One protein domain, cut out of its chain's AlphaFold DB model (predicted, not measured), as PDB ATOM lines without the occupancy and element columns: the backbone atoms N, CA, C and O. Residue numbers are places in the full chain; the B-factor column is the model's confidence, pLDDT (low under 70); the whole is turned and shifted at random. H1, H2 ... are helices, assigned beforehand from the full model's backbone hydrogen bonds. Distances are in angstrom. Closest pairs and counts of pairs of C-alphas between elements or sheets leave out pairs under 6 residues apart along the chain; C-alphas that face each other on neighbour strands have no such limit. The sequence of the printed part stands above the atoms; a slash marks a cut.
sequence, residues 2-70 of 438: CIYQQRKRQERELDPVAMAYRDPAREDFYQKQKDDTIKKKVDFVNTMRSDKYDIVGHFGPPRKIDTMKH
ATOM      1  N   CYS A   2     -24.514 -47.839 -18.970       55.53
ATOM      2  CA  CYS A   2     -24.137 -47.157 -17.712       55.53
ATOM      3  C   CYS A   2     -25.128 -46.093 -17.191       55.53
ATOM      4  O   CYS A   2     -25.339 -45.998 -15.985       55.53
ATOM      5  N   ILE A   3     -25.808 -45.347 -18.069       52.41
ATOM      6  CA  ILE A   3     -26.706 -44.243 -17.662       52.41
ATOM      7  C   ILE A   3     -27.943 -44.754 -16.900       52.41
ATOM      8  O   ILE A   3     -28.407 -44.130 -15.946       52.41
ATOM      9  N   TYR A   4     -28.454 -45.931 -17.271       56.97
ATOM     10  CA  TYR A   4     -29.629 -46.527 -16.630       56.97
ATOM     11  C   TYR A   4     -29.330 -46.996 -15.198       56.97
ATOM     12  O   TYR A   4     -30.173 -46.884 -14.311       56.97
ATOM     13  N   GLN A   5     -28.109 -47.475 -14.948       63.12
ATOM     14  CA  GLN A   5     -27.695 -47.925 -13.619       63.12
ATOM     15  C   GLN A   5     -27.453 -46.755 -12.658       63.12
ATOM     16  O   GLN A   5     -27.797 -46.857 -11.483       63.12
ATOM     17  N   GLN A   6     -26.933 -45.626 -13.155       57.91
ATOM     18  CA  GLN A   6     -26.779 -44.398 -12.368       57.91
ATOM     19  C   GLN A   6     -28.127 -43.798 -11.960       57.91
ATOM     20  O   GLN A   6     -28.308 -43.455 -10.794       57.91
ATOM     21  N   ARG A   7     -29.102 -43.753 -12.878       56.16
ATOM     22  CA  ARG A   7     -30.459 -43.268 -12.572       56.16
ATOM     23  C   ARG A   7     -31.147 -44.131 -11.516       56.16
ATOM     24  O   ARG A   7     -31.671 -43.617 -10.537       56.16
ATOM     25  N   LYS A   8     -31.019 -45.454 -11.650       62.97
ATOM     26  CA  LYS A   8     -31.577 -46.433 -10.707       62.97
ATOM     27  C   LYS A   8     -30.900 -46.406  -9.326       62.97
ATOM     28  O   LYS A   8     -31.494 -46.875  -8.361       62.97
ATOM     29  N   ARG A   9     -29.665 -45.892  -9.216       63.41
ATOM     30  CA  ARG A   9     -29.007 -45.614  -7.925       63.41
ATOM     31  C   ARG A   9     -29.554 -44.341  -7.282       63.41
ATOM     32  O   ARG A   9     -29.923 -44.386  -6.118       63.41
ATOM     33  N   GLN A  10     -29.694 -43.260  -8.047       62.06
ATOM     34  CA  GLN A  10     -30.241 -41.991  -7.543       62.06
ATOM     35  C   GLN A  10     -31.700 -42.125  -7.079       62.06
ATOM     36  O   GLN A  10     -32.074 -41.575  -6.048       62.06
ATOM     37  N   GLU A  11     -32.506 -42.928  -7.780       61.00
ATOM     38  CA  GLU A  11     -33.897 -43.236  -7.406       61.00
ATOM     39  C   GLU A  11     -34.027 -44.078  -6.120       61.00
ATOM     40  O   GLU A  11     -35.123 -44.200  -5.583       61.00
ATOM     41  N   ARG A  12     -32.935 -44.669  -5.607       71.44
ATOM     42  CA  ARG A  12     -32.940 -45.435  -4.345       71.44
ATOM     43  C   ARG A  12     -32.592 -44.600  -3.113       71.44
ATOM     44  O   ARG A  12     -32.885 -45.044  -2.005       71.44
ATOM     45  N   GLU A  13     -31.948 -43.451  -3.303       81.25
ATOM     46  CA  GLU A  13     -31.426 -42.602  -2.220       81.25
ATOM     47  C   GLU A  13     -32.471 -41.613  -1.691       81.25
ATOM     48  O   GLU A  13     -32.439 -41.249  -0.515       81.25
ATOM     49  N   LEU A  14     -33.402 -41.184  -2.546       84.12
ATOM     50  CA  LEU A  14     -34.504 -40.306  -2.174       84.12
ATOM     51  C   LEU A  14     -35.744 -41.148  -1.885       84.12
ATOM     52  O   LEU A  14     -36.180 -41.916  -2.741       84.12
ATOM     53  N   ASP A  15     -36.322 -40.993  -0.697       83.75
ATOM     54  CA  ASP A  15     -37.594 -41.625  -0.385       83.75
ATOM     55  C   ASP A  15     -38.732 -40.846  -1.069       83.75
ATOM     56  O   ASP A  15     -38.958 -39.681  -0.734       83.75
ATOM     57  N   PRO A  16     -39.453 -41.441  -2.036       78.31
ATOM     58  CA  PRO A  16     -40.485 -40.729  -2.781       78.31
ATOM     59  C   PRO A  16     -41.744 -40.454  -1.949       78.31
ATOM     60  O   PRO A  16     -42.556 -39.624  -2.347       78.31
ATOM     61  N   VAL A  17     -41.927 -41.147  -0.821       80.69
ATOM     62  CA  VAL A  17     -43.085 -40.963   0.063       80.69
ATOM     63  C   VAL A  17     -42.787 -39.874   1.084       80.69
ATOM     64  O   VAL A  17     -43.581 -38.951   1.246       80.69
ATOM     65  N   ALA A  18     -41.627 -39.949   1.741       82.31
ATOM     66  CA  ALA A  18     -41.218 -38.944   2.721       82.31
ATOM     67  C   ALA A  18     -40.659 -37.665   2.074       82.31
ATOM     68  O   ALA A  18     -40.521 -36.647   2.750       82.31
ATOM     69  N   MET A  19     -40.333 -37.705   0.775       85.31
ATOM     70  CA  MET A  19     -39.666 -36.623   0.040       85.31
ATOM     71  C   MET A  19     -38.369 -36.145   0.718       85.31
ATOM     72  O   MET A  19     -37.973 -34.988   0.569       85.31
ATOM     73  N   ALA A  20     -37.709 -37.054   1.435       88.12
ATOM     74  CA  ALA A  20     -36.479 -36.833   2.182       88.12
ATOM     75  C   ALA A  20     -35.409 -37.826   1.720       88.12
ATOM     76  O   ALA A  20     -35.722 -38.933   1.259       88.12
ATOM     77  N   TYR A  21     -34.138 -37.444   1.820       91.44
ATOM     78  CA  TYR A  21     -33.057 -38.400   1.596       91.44
ATOM     79  C   TYR A  21     -33.082 -39.472   2.692       91.44
ATOM     80  O   TYR A  21     -33.255 -39.167   3.869       91.44
ATOM     81  N   ARG A  22     -32.891 -40.739   2.305       85.62
ATOM     82  CA  ARG A  22     -32.798 -41.852   3.266       85.62
ATOM     83  C   ARG A  22     -31.571 -41.741   4.169       85.62
ATOM     84  O   ARG A  22     -31.603 -42.230   5.293       85.62
ATOM     85  N   ASP A  23     -30.521 -41.079   3.683       88.75
ATOM     86  CA  ASP A  23     -29.330 -40.760   4.465       88.75
ATOM     87  C   ASP A  23     -29.542 -39.455   5.256       88.75
ATOM     88  O   ASP A  23     -29.616 -38.379   4.644       88.75
ATOM     89  N   PRO A  24     -29.568 -39.497   6.603       89.12
ATOM     90  CA  PRO A  24     -29.889 -38.330   7.427       89.12
ATOM     91  C   PRO A  24     -28.856 -37.206   7.284       89.12
ATOM     92  O   PRO A  24     -29.218 -36.042   7.163       89.12
ATOM     93  N   ALA A  25     -27.568 -37.543   7.163       90.31
ATOM     94  CA  ALA A  25     -26.504 -36.549   6.988       90.31
ATOM     95  C   ALA A  25     -26.658 -35.724   5.695       90.31
ATOM     96  O   ALA A  25     -26.263 -34.557   5.630       90.31
ATOM     97  N   ARG A  26     -27.235 -36.328   4.650       87.12
ATOM     98  CA  ARG A  26     -27.471 -35.666   3.365       87.12
ATOM     99  C   ARG A  26     -28.727 -34.801   3.398       87.12
ATOM    100  O   ARG A  26     -28.717 -33.719   2.812       87.12
ATOM    101  N   GLU A  27     -29.765 -35.250   4.098       90.88
ATOM    102  CA  GLU A  27     -30.958 -34.443   4.371       90.88
ATOM    103  C   GLU A  27     -30.600 -33.209   5.208       90.88
ATOM    104  O   GLU A  27     -30.959 -32.097   4.828       90.88
ATOM    105  N   ASP A  28     -29.787 -33.363   6.254       92.12
ATOM    106  CA  ASP A  28     -29.331 -32.254   7.099       92.12
ATOM    107  C   ASP A  28     -28.541 -31.208   6.307       92.12
ATOM    108  O   ASP A  28     -28.736 -30.002   6.472       92.12
ATOM    109  N   PHE A  29     -27.649 -31.649   5.415       92.31
ATOM    110  CA  PHE A  29     -26.920 -30.742   4.528       92.31
ATOM    111  C   PHE A  29     -27.876 -29.979   3.602       92.31
ATOM    112  O   PHE A  29     -27.743 -28.768   3.408       92.31
ATOM    113  N   TYR A  30     -28.864 -30.682   3.049       89.00
ATOM    114  CA  TYR A  30     -29.856 -30.096   2.161       89.00
ATOM    115  C   TYR A  30     -30.775 -29.099   2.883       89.00
ATOM    116  O   TYR A  30     -31.075 -28.035   2.333       89.00
ATOM    117  N   GLN A  31     -31.177 -29.389   4.122       89.50
ATOM    118  CA  GLN A  31     -31.954 -28.468   4.950       89.50
ATOM    119  C   GLN A  31     -31.146 -27.239   5.354       89.50
ATOM    120  O   GLN A  31     -31.615 -26.125   5.137       89.50
ATOM    121  N   LYS A  32     -29.892 -27.403   5.793       92.94
ATOM    122  CA  LYS A  32     -28.998 -26.268   6.086       92.94
ATOM    123  C   LYS A  32     -28.844 -25.339   4.885       92.94
ATOM    124  O   LYS A  32     -28.975 -24.126   5.016       92.94
ATOM    125  N   GLN A  33     -28.650 -25.900   3.690       89.69
ATOM    126  CA  GLN A  33     -28.537 -25.101   2.473       89.69
ATOM    127  C   GLN A  33     -29.835 -24.342   2.156       89.69
ATOM    128  O   GLN A  33     -29.789 -23.183   1.735       89.69
ATOM    129  N   LYS A  34     -31.000 -24.968   2.358       85.75
ATOM    130  CA  LYS A  34     -32.296 -24.292   2.213       85.75
ATOM    131  C   LYS A  34     -32.433 -23.149   3.212       85.75
ATOM    132  O   LYS A  34     -32.741 -22.032   2.793       85.75
ATOM    133  N   ASP A  35     -32.146 -23.397   4.479       90.19
ATOM    134  CA  ASP A  35     -32.267 -22.406   5.544       90.19
ATOM    135  C   ASP A  35     -31.339 -21.215   5.314       90.19
ATOM    136  O   ASP A  35     -31.773 -20.071   5.427       90.19
ATOM    137  N   ASP A  36     -30.102 -21.449   4.877       90.69
ATOM    138  CA  ASP A  36     -29.155 -20.383   4.548       90.69
ATOM    139  C   ASP A  36     -29.650 -19.506   3.392       90.69
ATOM    140  O   ASP A  36     -29.476 -18.285   3.400       90.69
ATOM    141  N   THR A  37     -30.308 -20.095   2.387       84.94
ATOM    142  CA  THR A  37     -30.897 -19.306   1.294       84.94
ATOM    143  C   THR A  37     -32.105 -18.491   1.741       84.94
ATOM    144  O   THR A  37     -32.323 -17.394   1.221       84.94
ATOM    145  N   ILE A  38     -32.889 -19.006   2.690       84.81
ATOM    146  CA  ILE A  38     -34.023 -18.287   3.272       84.81
ATOM    147  C   ILE A  38     -33.500 -17.132   4.128       84.81
ATOM    148  O   ILE A  38     -33.936 -16.000   3.925       84.81
ATOM    149  N   LYS A  39     -32.507 -17.385   4.988       91.31
ATOM    150  CA  LYS A  39     -31.844 -16.367   5.814       91.31
ATOM    151  C   LYS A  39     -31.298 -15.224   4.969       91.31
ATOM    152  O   LYS A  39     -31.726 -14.098   5.164       91.31
ATOM    153  N   LYS A  40     -30.520 -15.505   3.916       87.00
ATOM    154  CA  LYS A  40     -29.989 -14.463   3.010       87.00
ATOM    155  C   LYS A  40     -31.068 -13.568   2.397       87.00
ATOM    156  O   LYS A  40     -30.842 -12.380   2.187       87.00
ATOM    157  N   LYS A  41     -32.240 -14.125   2.074       80.56
ATOM    158  CA  LYS A  41     -33.362 -13.343   1.532       80.56
ATOM    159  C   LYS A  41     -34.018 -12.482   2.600       80.56
ATOM    160  O   LYS A  41     -34.371 -11.344   2.314       80.56
ATOM    161  N   VAL A  42     -34.191 -13.027   3.800       84.94
ATOM    162  CA  VAL A  42     -34.713 -12.280   4.947       84.94
ATOM    163  C   VAL A  42     -33.753 -11.147   5.309       84.94
ATOM    164  O   VAL A  42     -34.199 -10.014   5.444       84.94
ATOM    165  N   ASP A  43     -32.450 -11.418   5.348       83.31
ATOM    166  CA  ASP A  43     -31.404 -10.429   5.603       83.31
ATOM    167  C   ASP A  43     -31.431  -9.318   4.553       83.31
ATOM    168  O   ASP A  43     -31.468  -8.151   4.914       83.31
ATOM    169  N   PHE A  44     -31.535  -9.660   3.266       78.00
ATOM    170  CA  PHE A  44     -31.650  -8.676   2.184       78.00
ATOM    171  C   PHE A  44     -32.903  -7.791   2.293       78.00
ATOM    172  O   PHE A  44     -32.869  -6.588   2.025       78.00
ATOM    173  N   VAL A  45     -34.039  -8.377   2.678       78.31
ATOM    174  CA  VAL A  45     -35.276  -7.616   2.901       78.31
ATOM    175  C   VAL A  45     -35.131  -6.717   4.126       78.31
ATOM    176  O   VAL A  45     -35.578  -5.572   4.093       78.31
ATOM    177  N   ASN A  46     -34.479  -7.200   5.183       79.94
ATOM    178  CA  ASN A  46     -34.216  -6.421   6.385       79.94
ATOM    179  C   ASN A  46     -33.253  -5.262   6.106       79.94
ATOM    180  O   ASN A  46     -33.544  -4.156   6.553       79.94
ATOM    181  N   THR A  47     -32.195  -5.466   5.310       80.69
ATOM    182  CA  THR A  47     -31.279  -4.391   4.891       80.69
ATOM    183  C   THR A  47     -32.002  -3.343   4.052       80.69
ATOM    184  O   THR A  47     -31.932  -2.158   4.355       80.69
ATOM    185  N   MET A  48     -32.822  -3.764   3.076       69.69
ATOM    186  CA  MET A  48     -33.654  -2.825   2.307       69.69
ATOM    187  C   MET A  48     -34.621  -2.024   3.184       69.69
ATOM    188  O   MET A  48     -34.981  -0.902   2.839       69.69
ATOM    189  N   ARG A  49     -35.085  -2.609   4.292       72.25
ATOM    190  CA  ARG A  49     -36.027  -1.965   5.211       72.25
ATOM    191  C   ARG A  49     -35.330  -1.038   6.210       72.25
ATOM    192  O   ARG A  49     -35.975  -0.111   6.694       72.25
ATOM    193  N   SER A  50     -34.056  -1.284   6.528       73.69
ATOM    194  CA  SER A  50     -33.246  -0.452   7.426       73.69
ATOM    195  C   SER A  50     -32.562   0.723   6.730       73.69
ATOM    196  O   SER A  50     -32.278   1.720   7.395       73.69
ATOM    197  N   ASP A  51     -32.320   0.632   5.421       69.25
ATOM    198  CA  ASP A  51     -31.645   1.679   4.653       69.25
ATOM    199  C   ASP A  51     -32.546   2.915   4.509       69.25
ATOM    200  O   ASP A  51     -33.499   2.958   3.727       69.25
ATOM    201  N   LYS A  52     -32.248   3.946   5.305       66.50
ATOM    202  CA  LYS A  52     -32.889   5.263   5.227       66.50
ATOM    203  C   LYS A  52     -32.196   6.108   4.159       66.50
ATOM    204  O   LYS A  52     -30.990   6.010   3.966       66.50
ATOM    205  N   TYR A  53     -32.964   6.958   3.484       60.78
ATOM    206  CA  TYR A  53     -32.428   7.911   2.515       60.78
ATOM    207  C   TYR A  53     -31.505   8.918   3.212       60.78
ATOM    208  O   TYR A  53     -31.953   9.639   4.104       60.78
ATOM    209  N   ASP A  54     -30.247   8.995   2.777       68.31
ATOM    210  CA  ASP A  54     -29.379  10.124   3.091       68.31
ATOM    211  C   ASP A  54     -29.736  11.270   2.140       68.31
ATOM    212  O   ASP A  54     -29.426  11.272   0.945       68.31
ATOM    213  N   ILE A  55     -30.484  12.230   2.680       59.06
ATOM    214  CA  ILE A  55     -31.055  13.343   1.920       59.06
ATOM    215  C   ILE A  55     -29.952  14.313   1.470       59.06
ATOM    216  O   ILE A  55     -30.098  14.933   0.417       59.06
ATOM    217  N   VAL A  56     -28.847  14.408   2.219       69.69
ATOM    218  CA  VAL A  56     -27.752  15.350   1.942       69.69
ATOM    219  C   VAL A  56     -26.791  14.772   0.906       69.69
ATOM    220  O   VAL A  56     -26.411  15.470  -0.028       69.69
ATOM    221  N   GLY A  57     -26.444  13.487   1.027       71.75
ATOM    222  CA  GLY A  57     -25.582  12.799   0.059       71.75
ATOM    223  C   GLY A  57     -26.293  12.332  -1.217       71.75
ATOM    224  O   GLY A  57     -25.637  11.844  -2.130       71.75
ATOM    225  N   HIS A  58     -27.627  12.428  -1.283       58.06
ATOM    226  CA  HIS A  58     -28.462  11.822  -2.334       58.06
ATOM    227  C   HIS A  58     -28.240  10.309  -2.530       58.06
ATOM    228  O   HIS A  58     -28.651   9.742  -3.546       58.06
ATOM    229  N   PHE A  59     -27.658   9.626  -1.543       63.97
ATOM    230  CA  PHE A  59     -27.569   8.173  -1.517       63.97
ATOM    231  C   PHE A  59     -28.837   7.624  -0.864       63.97
ATOM    232  O   PHE A  59     -29.162   7.904   0.288       63.97
ATOM    233  N   GLY A  60     -29.599   6.857  -1.630       61.09
ATOM    234  CA  GLY A  60     -30.776   6.150  -1.148       61.09
ATOM    235  C   GLY A  60     -30.779   4.718  -1.655       61.09
ATOM    236  O   GLY A  60     -30.010   4.406  -2.572       61.09
ATOM    237  N   PRO A  61     -31.647   3.849  -1.109       62.50
ATOM    238  CA  PRO A  61     -31.821   2.506  -1.641       62.50
ATOM    239  C   PRO A  61     -32.055   2.583  -3.162       62.50
ATOM    240  O   PRO A  61     -32.829   3.436  -3.621       62.50
ATOM    241  N   PRO A  62     -31.341   1.756  -3.950       57.44
ATOM    242  CA  PRO A  62     -31.183   1.943  -5.387       57.44
ATOM    243  C   PRO A  62     -32.541   2.056  -6.079       57.44
ATOM    244  O   PRO A  62     -33.409   1.187  -5.952       57.44
ATOM    245  N   ARG A  63     -32.751   3.157  -6.810       55.25
ATOM    246  CA  ARG A  63     -33.997   3.386  -7.548       55.25
ATOM    247  C   ARG A  63     -34.043   2.424  -8.737       55.25
ATOM    248  O   ARG A  63     -33.054   2.276  -9.448       55.25
ATOM    249  N   LYS A  64     -35.221   1.856  -9.030       53.41
ATOM    250  CA  LYS A  64     -35.474   0.972 -10.198       53.41
ATOM    251  C   LYS A  64     -35.085   1.573 -11.563       53.41
ATOM    252  O   LYS A  64     -35.128   0.873 -12.567       53.41
ATOM    253  N   ILE A  65     -34.769   2.863 -11.619       51.09
ATOM    254  CA  ILE A  65     -34.451   3.590 -12.849       51.09
ATOM    255  C   ILE A  65     -32.941   3.547 -13.133       51.09
ATOM    256  O   ILE A  65     -32.558   3.387 -14.286       51.09
ATOM    257  N   ASP A  66     -32.081   3.540 -12.106       50.16
ATOM    258  CA  ASP A  66     -30.634   3.340 -12.296       50.16
ATOM    259  C   ASP A  66     -30.289   1.891 -12.677       50.16
ATOM    260  O   ASP A  66     -29.247   1.632 -13.273       50.16
ATOM    261  N   THR A  67     -31.209   0.950 -12.439       53.88
ATOM    262  CA  THR A  67     -31.143  -0.425 -12.960       53.88
ATOM    263  C   THR A  67     -31.634  -0.566 -14.410       53.88
ATOM    264  O   THR A  67     -31.664  -1.678 -14.924       53.88
ATOM    265  N   MET A  68     -32.056   0.524 -15.070       47.12
ATOM    266  CA  MET A  68     -32.560   0.526 -16.457       47.12
ATOM    267  C   MET A  68     -31.626   1.233 -17.452       47.12
ATOM    268  O   MET A  68     -32.051   1.606 -18.546       47.12
ATOM    269  N   LYS A  69     -30.332   1.380 -17.139       53.16
ATOM    270  CA  LYS A  69     -29.335   1.516 -18.208       53.16
ATOM    271  C   LYS A  69     -29.351   0.199 -18.978       53.16
ATOM    272  O   LYS A  69     -28.951  -0.828 -18.439       53.16
ATOM    273  N   HIS A  70     -29.881   0.213 -20.199       51.19
ATOM    274  CA  HIS A  70     -29.829  -0.940 -21.089       51.19
ATOM    275  C   HIS A  70     -28.370  -1.196 -21.469       51.19
ATOM    276  O   HIS A  70     -27.874  -0.719 -22.487       51.19
TER     277      HIS A  70
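Overview. This is residues 2 to 70 of the 438 residues of an uncharacterized protein of archaeon (UniProt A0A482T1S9). What shape is it? It is a wide, open bracket: the long helix H2 is the base, the shorter helix H1 turns off beyond a small loop at one end, and residues 51 to 70, with no named element, run past the other end and fold back to the same side as H1. How is it built? The printed part has 69 residues with two named helices, H1 then H2, and no named strand, all helix by class; it is extended, with a radius of gyration of the C-alphas of 22.0 A and spans of 64 by 30 by 17 A.

Arrangement. Do the helices meet? H1, residues 2 to 13, and H2, residues 24 to 50, are apart. What joins them? A short link of 10 residues does, and in it residues 14 to 15 pair antiparallel with residues 20 to 21. Are the helix backbones complete? Every O i to N i+4 pair of H2 is within hydrogen-bond range, and 6 of 8 in H1.

Along the chain. Where does H1 run? It begins at C-alpha 2, (-24.137, -47.157, -17.712), and measures 17.7 A. Where does H2 end? It ends at C-alpha 50, (-33.246, -0.452, 7.426), after 38.0 A.

Size, cuts and confidence. How large is it? The two farthest C-alphas, of Cys 2 and Val 56, are 65.6 A apart, and the printed part has no cut. Where is confidence low? The pLDDT is under 70 in 30 residues, among them 2 to 11 and 58 to 70.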